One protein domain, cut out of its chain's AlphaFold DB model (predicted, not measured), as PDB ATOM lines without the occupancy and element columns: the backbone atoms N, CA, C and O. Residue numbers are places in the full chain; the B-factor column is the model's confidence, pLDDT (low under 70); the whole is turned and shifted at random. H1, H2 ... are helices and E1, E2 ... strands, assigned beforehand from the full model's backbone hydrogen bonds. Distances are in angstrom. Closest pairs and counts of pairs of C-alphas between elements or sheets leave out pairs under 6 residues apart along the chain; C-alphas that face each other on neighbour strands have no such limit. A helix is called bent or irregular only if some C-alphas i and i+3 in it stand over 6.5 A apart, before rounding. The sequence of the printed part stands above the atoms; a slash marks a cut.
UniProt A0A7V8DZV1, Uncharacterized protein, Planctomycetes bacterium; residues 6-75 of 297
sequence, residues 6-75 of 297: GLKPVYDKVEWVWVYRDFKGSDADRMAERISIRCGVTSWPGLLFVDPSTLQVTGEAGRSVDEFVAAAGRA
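What this domain is: This is residues 6 to 75 of the 297 residues of an uncharacterized protein of Planctomycetes bacterium (UniProt A0A7V8DZV1). A short hairpin of two strands, E1 and E2, lies in the middle of an elongated model, with helices H1 and H3 side by side at one end and helix H2 at the other. Residues 14 to 26, with no named element, span the length from H1 to H2. The printed part has 70 residues, with three named helices and two named strands in the order H1, H2, E1, E2, H3; the sheet E1 - E2 is antiparallel and the class is mostly helix. The whole is only just compact, close to loose, with a radius of gyration of the C-alphas of 13.2 A and spans of 37 by 22 by 21 A.

How they stand to each other: Start with H1, residues 6 to 13, which touches H3, residues 65 to 74, at a shallow tilt of 31 degrees, the same way; their closest C-alphas, of Gly 6 and Val 65, are 6.5 A apart. H1 is apart from H2, residues 27 to 39. Go on to the hairpin of E1, residues 48 to 50, and E2, residues 57 to 60, where N 49 and O 59 are 2.9 A apart and N 58 and O 49 2.8 A, within hydrogen-bond range. The closest C-alphas of H2 and E2, of Cys 39 and Val 57, are 6.3 A apart; those of E2 and H3, of Gly 59 and Ala 71, 7.4 A. H2 and H3 have every O i to N i+4 pair within hydrogen-bond range; H1 has 1 of 4, and 2 of 5 O i to N i+3 pairs.

Where its parts are: Find C-alpha 6 at (89.096, 92.844, 146.681); from there H1 runs 13.8 A to C-alpha 13, irregular, with C-alphas 9 and 12 7.9 A apart. H2 begins at C-alpha 27, (119.385, 98.978, 164.888), and is 18.4 A long. E1 measures 6.0 A and E2 7.7 A. H3, 14.4 A, ends at C-alpha 74, (90.852, 108.857, 150.672).

The domain as a whole: Look to Gly 6 and Gly 25 for the C-alphas farthest apart, 37.9 A. The printed part has no cut, and the link from H1 to H2 is long. Confidence is under 70 at residues 17 to 25 and 43 to 45.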
ATOM      1  N   GLY A   6      89.653  91.551 146.275       83.88
ATOM      2  CA  GLY A   6      89.096  92.844 146.681       83.88
ATOM      3  C   GLY A   6      90.146  93.918 146.986       83.88
ATOM      4  O   GLY A   6      89.836  95.099 146.915       83.88
ATOM      5  N   LEU A   7      91.404  93.542 147.252       83.44
ATOM      6  CA  LEU A   7      92.504  94.490 147.493       83.44
ATOM      7  C   LEU A   7      93.238  94.912 146.214       83.44
ATOM      8  O   LEU A   7      94.039  95.847 146.244       83.44
ATOM      9  N   LYS A   8      92.939  94.280 145.072       85.06
ATOM     10  CA  LYS A   8      93.541  94.612 143.773       85.06
ATOM     11  C   LYS A   8      93.524  96.117 143.438       85.06
ATOM     12  O   LYS A   8      94.536  96.588 142.926       85.06
ATOM     13  N   PRO A   9      92.469  96.905 143.743       86.75
ATOM     14  CA  PRO A   9      92.437  98.340 143.422       86.75
ATOM     15  C   PRO A   9      93.460  99.207 144.174       86.75
ATOM     16  O   PRO A   9      93.637 100.380 143.835       86.75
ATOM     17  N   VAL A  10      94.081  98.673 145.230       84.00
ATOM     18  CA  VAL A  10      94.946  99.432 146.144       84.00
ATOM     19  C   VAL A  10      96.349  98.847 146.291       84.00
ATOM     20  O   VAL A  10      97.148  99.445 147.001       84.00
ATOM     21  N   TYR A  11      96.685  97.742 145.614       81.56
ATOM     22  CA  TYR A  11      98.004  97.104 145.747       81.56
ATOM     23  C   TYR A  11      99.177  98.036 145.446       81.56
ATOM     24  O   TYR A  11     100.122  98.066 146.225       81.56
ATOM     25  N   ASP A  12      99.077  98.866 144.410       79.81
ATOM     26  CA  ASP A  12     100.155  99.797 144.046       79.81
ATOM     27  C   ASP A  12     100.167 101.077 144.904       79.81
ATOM     28  O   ASP A  12     100.940 101.999 144.652       79.81
ATOM     29  N   LYS A  13      99.271 101.175 145.896       75.56
ATOM     30  CA  LYS A  13      99.083 102.362 146.750       75.56
ATOM     31  C   LYS A  13      99.442 102.122 148.212       75.56
ATOM     32  O   LYS A  13      99.420 103.074 148.989       75.56
ATOM     33  N   VAL A  14      99.703 100.877 148.608       76.56
ATOM     34  CA  VAL A  14      99.922 100.508 150.010       76.56
ATOM     35  C   VAL A  14     101.196  99.691 150.156       76.56
ATOM     36  O   VAL A  14     101.406  98.710 149.448       76.56
ATOM     37  N   GLU A  15     102.030 100.070 151.119       74.44
ATOM     38  CA  GLU A  15     103.156  99.254 151.562       74.44
ATOM     39  C   GLU A  15     102.790  98.535 152.861       74.44
ATOM     40  O   GLU A  15     102.191  99.111 153.772       74.44
ATOM     41  N   TRP A  16     103.150  97.255 152.953       70.50
ATOM     42  CA  TRP A  16     102.876  96.436 154.130       70.50
ATOM     43  C   TRP A  16     104.108  96.377 155.019       70.50
ATOM     44  O   TRP A  16     105.081  95.695 154.699       70.50
ATOM     45  N   VAL A  17     104.041  97.039 156.171       65.81
ATOM     46  CA  VAL A  17     105.102  96.983 157.179       65.81
ATOM     47  C   VAL A  17     104.624  96.153 158.363       65.81
ATOM     48  O   VAL A  17     103.673  96.510 159.056       65.81
ATOM     49  N   TRP A  18     105.294  95.028 158.604       62.72
ATOM     50  CA  TRP A  18     105.077  94.220 159.801       62.72
ATOM     51  C   TRP A  18     105.941  94.745 160.942       62.72
ATOM     52  O   TRP A  18     107.156  94.551 160.954       62.72
ATOM     53  N   VAL A  19     105.305  95.385 161.921       58.44
ATOM     54  CA  VAL A  19     105.974  95.908 163.118       58.44
ATOM     55  C   VAL A  19     105.737  94.956 164.292       58.44
ATOM     56  O   VAL A  19     105.076  95.289 165.262       58.44
ATOM     57  N   TYR A  20     106.219  93.721 164.168       53.56
ATOM     58  CA  TYR A  20     106.383  92.803 165.298       53.56
ATOM     59  C   TYR A  20     107.621  91.952 165.015       53.56
ATOM     60  O   TYR A  20     107.567  90.961 164.288       53.56
ATOM     61  N   ARG A  21     108.767  92.400 165.527       53.97
ATOM     62  CA  ARG A  21     110.038  91.672 165.495       53.97
ATOM     63  C   ARG A  21     110.530  91.464 166.920       53.97
ATOM     64  O   ARG A  21     110.234  92.254 167.808       53.97
ATOM     65  N   ASP A  22     111.240  90.362 167.107       49.03
ATOM     66  CA  ASP A  22     111.918  90.010 168.348       49.03
ATOM     67  C   ASP A  22     112.989  91.071 168.663       49.03
ATOM     68  O   ASP A  22     113.884  91.303 167.851       49.03
ATOM     69  N   PHE A  23     112.869  91.753 169.806       53.91
ATOM     70  CA  PHE A  23     113.684  92.916 170.167       53.91
ATOM     71  C   PHE A  23     115.057  92.481 170.694       53.91
ATOM     72  O   PHE A  23     115.347  92.571 171.886       53.91
ATOM     73  N   LYS A  24     115.939  92.034 169.797       57.22
ATOM     74  CA  LYS A  24     117.325  91.648 170.128       57.22
ATOM     75  C   LYS A  24     118.278  92.845 170.228       57.22
ATOM     76  O   LYS A  24     119.493  92.673 170.225       57.22
ATOM     77  N   GLY A  25     117.736  94.061 170.310       68.88
ATOM     78  CA  GLY A  25     118.497  95.298 170.483       68.88
ATOM     79  C   GLY A  25     119.246  95.766 169.231       68.88
ATOM     80  O   GLY A  25     120.125  96.619 169.350       68.88
ATOM     81  N   SER A  26     118.914  95.230 168.051       82.56
ATOM     82  CA  SER A  26     119.527  95.637 166.783       82.56
ATOM     83  C   SER A  26     119.075  97.037 166.350       82.56
ATOM     84  O   SER A  26     118.040  97.539 166.798       82.56
ATOM     85  N   ASP A  27     119.799  97.674 165.428       79.56
ATOM     86  CA  ASP A  27     119.385  98.978 164.888       79.56
ATOM     87  C   ASP A  27     118.052  98.910 164.131       79.56
ATOM     88  O   ASP A  27     117.273  99.867 164.157       79.56
ATOM     89  N   ALA A  28     117.746  97.761 163.520       78.62
ATOM     90  CA  ALA A  28     116.449  97.511 162.903       78.62
ATOM     91  C   ALA A  28     115.318  97.483 163.946       78.62
ATOM     92  O   ALA A  28     114.258  98.061 163.709       78.62
ATOM     93  N   ASP A  29     115.555  96.882 165.115       80.62
ATOM     94  CA  ASP A  29     114.570  96.841 166.204       80.62
ATOM     95  C   ASP A  29     114.359  98.231 166.803       80.62
ATOM     96  O   ASP A  29     113.225  98.654 167.014       80.62
ATOM     97  N   ARG A  30     115.444  98.992 166.994       82.88
ATOM     98  CA  ARG A  30     115.365 100.389 167.446       82.88
ATOM     99  C   ARG A  30     114.594 101.251 166.453       82.88
ATOM    100  O   ARG A  30     113.858 102.140 166.867       82.88
ATOM    101  N   MET A  31     114.762 101.028 165.149       83.38
ATOM    102  CA  MET A  31     113.980 101.731 164.128       83.38
ATOM    103  C   MET A  31     112.496 101.346 164.203       83.38
ATOM    104  O   MET A  31     111.636 102.224 164.212       83.38
ATOM    105  N   ALA A  32     112.185 100.052 164.322       82.19
ATOM    106  CA  ALA A  32     110.811  99.565 164.460       82.19
ATOM    107  C   ALA A  32     110.117 100.121 165.718       82.19
ATOM    108  O   ALA A  32     108.952 100.528 165.664       82.19
ATOM    109  N   GLU A  33     110.838 100.205 166.835       84.81
ATOM    110  CA  GLU A  33     110.352 100.839 168.059       84.81
ATOM    111  C   GLU A  33     110.044 102.325 167.835       84.81
ATOM    112  O   GLU A  33     108.952 102.781 168.167       84.81
ATOM    113  N   ARG A  34     110.959 103.086 167.221       88.44
ATOM    114  CA  ARG A  34     110.736 104.514 166.938       88.44
ATOM    115  C   ARG A  34     109.536 104.750 166.024       88.44
ATOM    116  O   ARG A  34     108.762 105.673 166.270       88.44
ATOM    117  N   ILE A  35     109.332 103.897 165.019       85.69
ATOM    118  CA  ILE A  35     108.129 103.925 164.171       85.69
ATOM    119  C   ILE A  35     106.874 103.667 165.014       85.69
ATOM    120  O   ILE A  35     105.893 104.405 164.890       85.69
ATOM    121  N   SER A  36     106.917 102.680 165.914       86.25
ATOM    122  CA  SER A  36     105.805 102.369 166.825       86.25
ATOM    123  C   SER A  36     105.476 103.550 167.739       86.25
ATOM    124  O   SER A  36     104.309 103.930 167.847       86.25
ATOM    125  N   ILE A  37     106.497 104.189 168.326       89.00
ATOM    126  CA  ILE A  37     106.349 105.386 169.164       89.00
ATOM    127  C   ILE A  37     105.691 106.515 168.376       89.00
ATOM    128  O   ILE A  37     104.695 107.083 168.829       89.00
ATOM    129  N   ARG A  38     106.202 106.812 167.175       90.38
ATOM    130  CA  ARG A  38     105.680 107.891 166.326       90.38
ATOM    131  C   ARG A  38     104.214 107.677 165.962       90.38
ATOM    132  O   ARG A  38     103.431 108.620 165.999       90.38
ATOM    133  N   CYS A  39     103.837 106.432 165.679       87.06
ATOM    134  CA  CYS A  39     102.462 106.074 165.339       87.06
ATOM    135  C   CYS A  39     101.548 105.913 166.568       87.06
ATOM    136  O   CYS A  39     100.340 105.754 166.398       87.06
ATOM    137  N   GLY A  40     102.090 105.939 167.793       86.31
ATOM    138  CA  GLY A  40     101.337 105.691 169.027       86.31
ATOM    139  C   GLY A  40     100.869 104.237 169.178       86.31
ATOM    140  O   GLY A  40      99.843 103.984 169.806       86.31
ATOM    141  N   VAL A  41     101.573 103.280 168.568       85.06
ATOM    142  CA  VAL A  41     101.229 101.849 168.591       85.06
ATOM    143  C   VAL A  41     101.874 101.183 169.804       85.06
ATOM    144  O   VAL A  41     103.050 101.401 170.079       85.06
ATOM    145  N   THR A  42     101.106 100.369 170.536       76.31
ATOM    146  CA  THR A  42     101.548  99.848 171.842       76.31
ATOM    147  C   THR A  42     101.427  98.342 172.051       76.31
ATOM    148  O   THR A  42     102.061  97.831 172.966       76.31
ATOM    149  N   SER A  43     100.601  97.618 171.288       66.25
ATOM    150  CA  SER A  43     100.451  96.153 171.470       66.25
ATOM    151  C   SER A  43      99.521  95.456 170.474       66.25
ATOM    152  O   SER A  43      99.568  94.234 170.373       66.25
ATOM    153  N   TRP A  44      98.670  96.186 169.746       63.53
ATOM    154  CA  TRP A  44      97.751  95.587 168.775       63.53
ATOM    155  C   TRP A  44      98.140  95.939 167.339       63.53
ATOM    156  O   TRP A  44      98.500  97.092 167.087       63.53
ATOM    157  N   PRO A  45      98.048  94.984 166.390       65.06
ATOM    158  CA  PRO A  45      98.217  95.282 164.976       65.06
ATOM    159  C   PRO A  45      97.148  96.287 164.545       65.06
ATOM    160  O   PRO A  45      95.951  95.997 164.564       65.06
ATOM    161  N   GLY A  46      97.598  97.487 164.188       72.12
ATOM    162  CA  GLY A  46      96.777  98.519 163.574       72.12
ATOM    163  C   GLY A  46      97.023  98.552 162.073       72.12
ATOM    164  O   GLY A  46      98.166  98.461 161.628       72.12
ATOM    165  N   LEU A  47      95.956  98.704 161.293       79.50
ATOM    166  CA  LEU A  47      96.069  99.064 159.885       79.50
ATOM    167  C   LEU A  47      96.010 100.586 159.804       79.50
ATOM    168  O   LEU A  47      94.946 101.184 159.944       79.50
ATOM    169  N   LEU A  48      97.175 101.209 159.656       83.69
ATOM    170  CA  LEU A  48      97.317 102.659 159.666       83.69
ATOM    171  C   LEU A  48      97.678 103.155 158.270       83.69
ATOM    172  O   LEU A  48      98.544 102.586 157.608       83.69
ATOM    173  N   PHE A  49      97.052 104.252 157.861       82.31
ATOM    174  CA  PHE A  49      97.548 105.064 156.760       82.31
ATOM    175  C   PHE A  49      98.500 106.093 157.336       82.31
ATOM    176  O   PHE A  49      98.158 106.828 158.264       82.31
ATOM    177  N   VAL A  50      99.711 106.113 156.801       83.44
ATOM    178  CA  VAL A  50     100.794 106.949 157.295       83.44
ATOM    179  C   VAL A  50     101.322 107.764 156.129       83.44
ATOM    180  O   VAL A  50     101.509 107.246 155.031       83.44
ATOM    181  N   ASP A  51     101.532 109.056 156.352       80.31
ATOM    182  CA  ASP A  51     102.224 109.898 155.388       80.31
ATOM    183  C   ASP A  51     103.702 109.474 155.324       80.31
ATOM    184  O   ASP A  51     104.395 109.555 156.338       80.31
ATOM    185  N   PRO A  52     104.224 109.039 154.167       76.06
ATOM    186  CA  PRO A  52     105.591 108.529 154.076       76.06
ATOM    187  C   PRO A  52     106.665 109.606 154.298       76.06
ATOM    188  O   PRO A  52     107.811 109.271 154.584       76.06
ATOM    189  N   SER A  53     106.326 110.891 154.169       74.69
ATOM    190  CA  SER A  53     107.275 111.994 154.353       74.69
ATOM    191  C   SER A  53     107.375 112.461 155.804       74.69
ATOM    192  O   SER A  53     108.445 112.884 156.233       74.69
ATOM    193  N   THR A  54     106.290 112.370 156.577       75.94
ATOM    194  CA  THR A  54     106.242 112.848 157.973       75.94
ATOM    195  C   THR A  54     106.081 111.727 158.995       75.94
ATOM    196  O   THR A  54     106.238 111.953 160.195       75.94
ATOM    197  N   LEU A  55     105.740 110.523 158.536       78.31
ATOM    198  CA  LEU A  55     105.262 109.401 159.339       78.31
ATOM    199  C   LEU A  55     104.080 109.745 160.263       78.31
ATOM    200  O   LEU A  55     103.838 109.054 161.254       78.31
ATOM    201  N   GLN A  56     103.322 110.799 159.945       81.50
ATOM    202  CA  GLN A  56     102.076 111.099 160.642       81.50
ATOM    203  C   GLN A  56     100.987 110.123 160.212       81.50
ATOM    204  O   GLN A  56     100.828 109.832 159.026       81.50
ATOM    205  N   VAL A  57     100.200 109.647 161.176       82.94
ATOM    206  CA  VAL A  57      99.025 108.828 160.874       82.94
ATOM    207  C   VAL A  57      97.950 109.724 160.259       82.94
ATOM    208  O   VAL A  57      97.445 110.632 160.915       82.94
ATOM    209  N   THR A  58      97.602 109.463 159.004       83.00
ATOM    210  CA  THR A  58      96.598 110.207 158.225       83.00
ATOM    211  C   THR A  58      95.227 109.539 158.241       83.00
ATOM    212  O   THR A  58      94.234 110.151 157.853       83.00
ATOM    213  N   GLY A  59      95.153 108.295 158.714       81.19
ATOM    214  CA  GLY A  59      93.898 107.584 158.896       81.19
ATOM    215  C   GLY A  59      94.090 106.186 159.462       81.19
ATOM    216  O   GLY A  59      95.198 105.654 159.525       81.19
ATOM    217  N   GLU A  60      92.977 105.580 159.846       83.31
ATOM    218  CA  GLU A  60      92.896 104.172 160.224       83.31
ATOM    219  C   GLU A  60      92.106 103.430 159.157       83.31
ATOM    220  O   GLU A  60      91.114 103.942 158.626       83.31
ATOM    221  N   ALA A  61      92.555 102.227 158.825       79.75
ATOM    222  CA  ALA A  61      91.761 101.341 158.005       79.75
ATOM    223  C   ALA A  61      90.745 100.611 158.883       79.75
ATOM    224  O   ALA A  61      91.051 100.208 160.008       79.75
ATOM    225  N   GLY A  62      89.539 100.417 158.352       77.25
ATOM    226  CA  GLY A  62      88.581  99.518 158.981       77.25
ATOM    227  C   GLY A  62      89.051  98.063 158.932       77.25
ATOM    228  O   GLY A  62      90.096  97.726 158.367       77.25
ATOM    229  N   ARG A  63      88.273  97.183 159.562       81.19
ATOM    230  CA  ARG A  63      88.615  95.759 159.697       81.19
ATOM    231  C   ARG A  63      88.126  94.921 158.518       81.19
ATOM    232  O   ARG A  63      88.521  93.763 158.402       81.19
ATOM    233  N   SER A  64      87.286  95.487 157.657       85.81
ATOM    234  CA  SER A  64      86.831  94.852 156.420       85.81
ATOM    235  C   SER A  64      87.637  95.313 155.201       85.81
ATOM    236  O   SER A  64      88.249  96.384 155.192       85.81
ATOM    237  N   VAL A  65      87.613  94.498 154.143       84.50
ATOM    238  CA  VAL A  65      88.243  94.833 152.854       84.50
ATOM    239  C   VAL A  65      87.646  96.117 152.274       84.50
ATOM    240  O   VAL A  65      88.397  96.980 151.826       84.50
ATOM    241  N   ASP A  66      86.325  96.282 152.342       87.12
ATOM    242  CA  ASP A  66      85.637  97.449 151.782       87.12
ATOM    243  C   ASP A  66      86.005  98.740 152.520       87.12
ATOM    244  O   ASP A  66      86.330  99.749 151.891       87.12
ATOM    245  N   GLU A  67      86.037  98.708 153.857       87.50
ATOM    246  CA  GLU A  67      86.483  99.854 154.655       87.50
ATOM    247  C   GLU A  67      87.947 100.201 154.371       87.50
ATOM    248  O   GLU A  67      88.286 101.383 154.273       87.50
ATOM    249  N   PHE A  68      88.810  99.191 154.217       87.12
ATOM    250  CA  PHE A  68      90.216  99.390 153.875       87.12
ATOM    251  C   PHE A  68      90.365 100.061 152.508       87.12
ATOM    252  O   PHE A  68      91.054 101.073 152.397       87.12
ATOM    253  N   VAL A  69      89.698  99.538 151.475       86.19
ATOM    254  CA  VAL A  69      89.748 100.090 150.111       86.19
ATOM    255  C   VAL A  69      89.208 101.518 150.087       86.19
ATOM    256  O   VAL A  69      89.833 102.405 149.501       86.19
ATOM    257  N   ALA A  70      88.090 101.771 150.771       87.19
ATOM    258  CA  ALA A  70      87.510 103.102 150.871       87.19
ATOM    259  C   ALA A  70      88.454 104.085 151.584       87.19
ATOM    260  O   ALA A  70      88.613 105.222 151.136       87.19
ATOM    261  N   ALA A  71      89.092 103.666 152.680       86.06
ATOM    262  CA  ALA A  71      90.044 104.494 153.415       86.06
ATOM    263  C   ALA A  71      91.322 104.766 152.604       86.06
ATOM    264  O   ALA A  71      91.738 105.921 152.501       86.06
ATOM    265  N   ALA A  72      91.871 103.753 151.931       84.56
ATOM    266  CA  ALA A  72      93.022 103.892 151.040       84.56
ATOM    267  C   ALA A  72      92.742 104.850 149.871       84.56
ATOM    268  O   ALA A  72      93.613 105.620 149.479       84.56
ATOM    269  N   GLY A  73      91.515 104.858 149.339       83.19
ATOM    270  CA  GLY A  73      91.099 105.806 148.300       83.19
ATOM    271  C   GLY A  73      91.046 107.268 148.765       83.19
ATOM    272  O   GLY A  73      91.185 108.172 147.942       83.19
ATOM    273  N   ARG A  74      90.865 107.510 150.071       83.25
ATOM    274  CA  ARG A  74      90.852 108.857 150.672       83.25
ATOM    275  C   ARG A  74      92.224 109.315 151.155       83.25
ATOM    276  O   ARG A  74      92.425 110.519 151.312       83.25
ATOM    277  N   ALA A  75      93.140 108.382 151.409       77.75
ATOM    278  CA  ALA A  75      94.469 108.690 151.908       77.75
ATOM    279  C   ALA A  75      95.230 109.569 150.903       77.75
ATOM    280  O   ALA A  75      95.332 109.259 149.715       77.75
TER     281      ALA A  75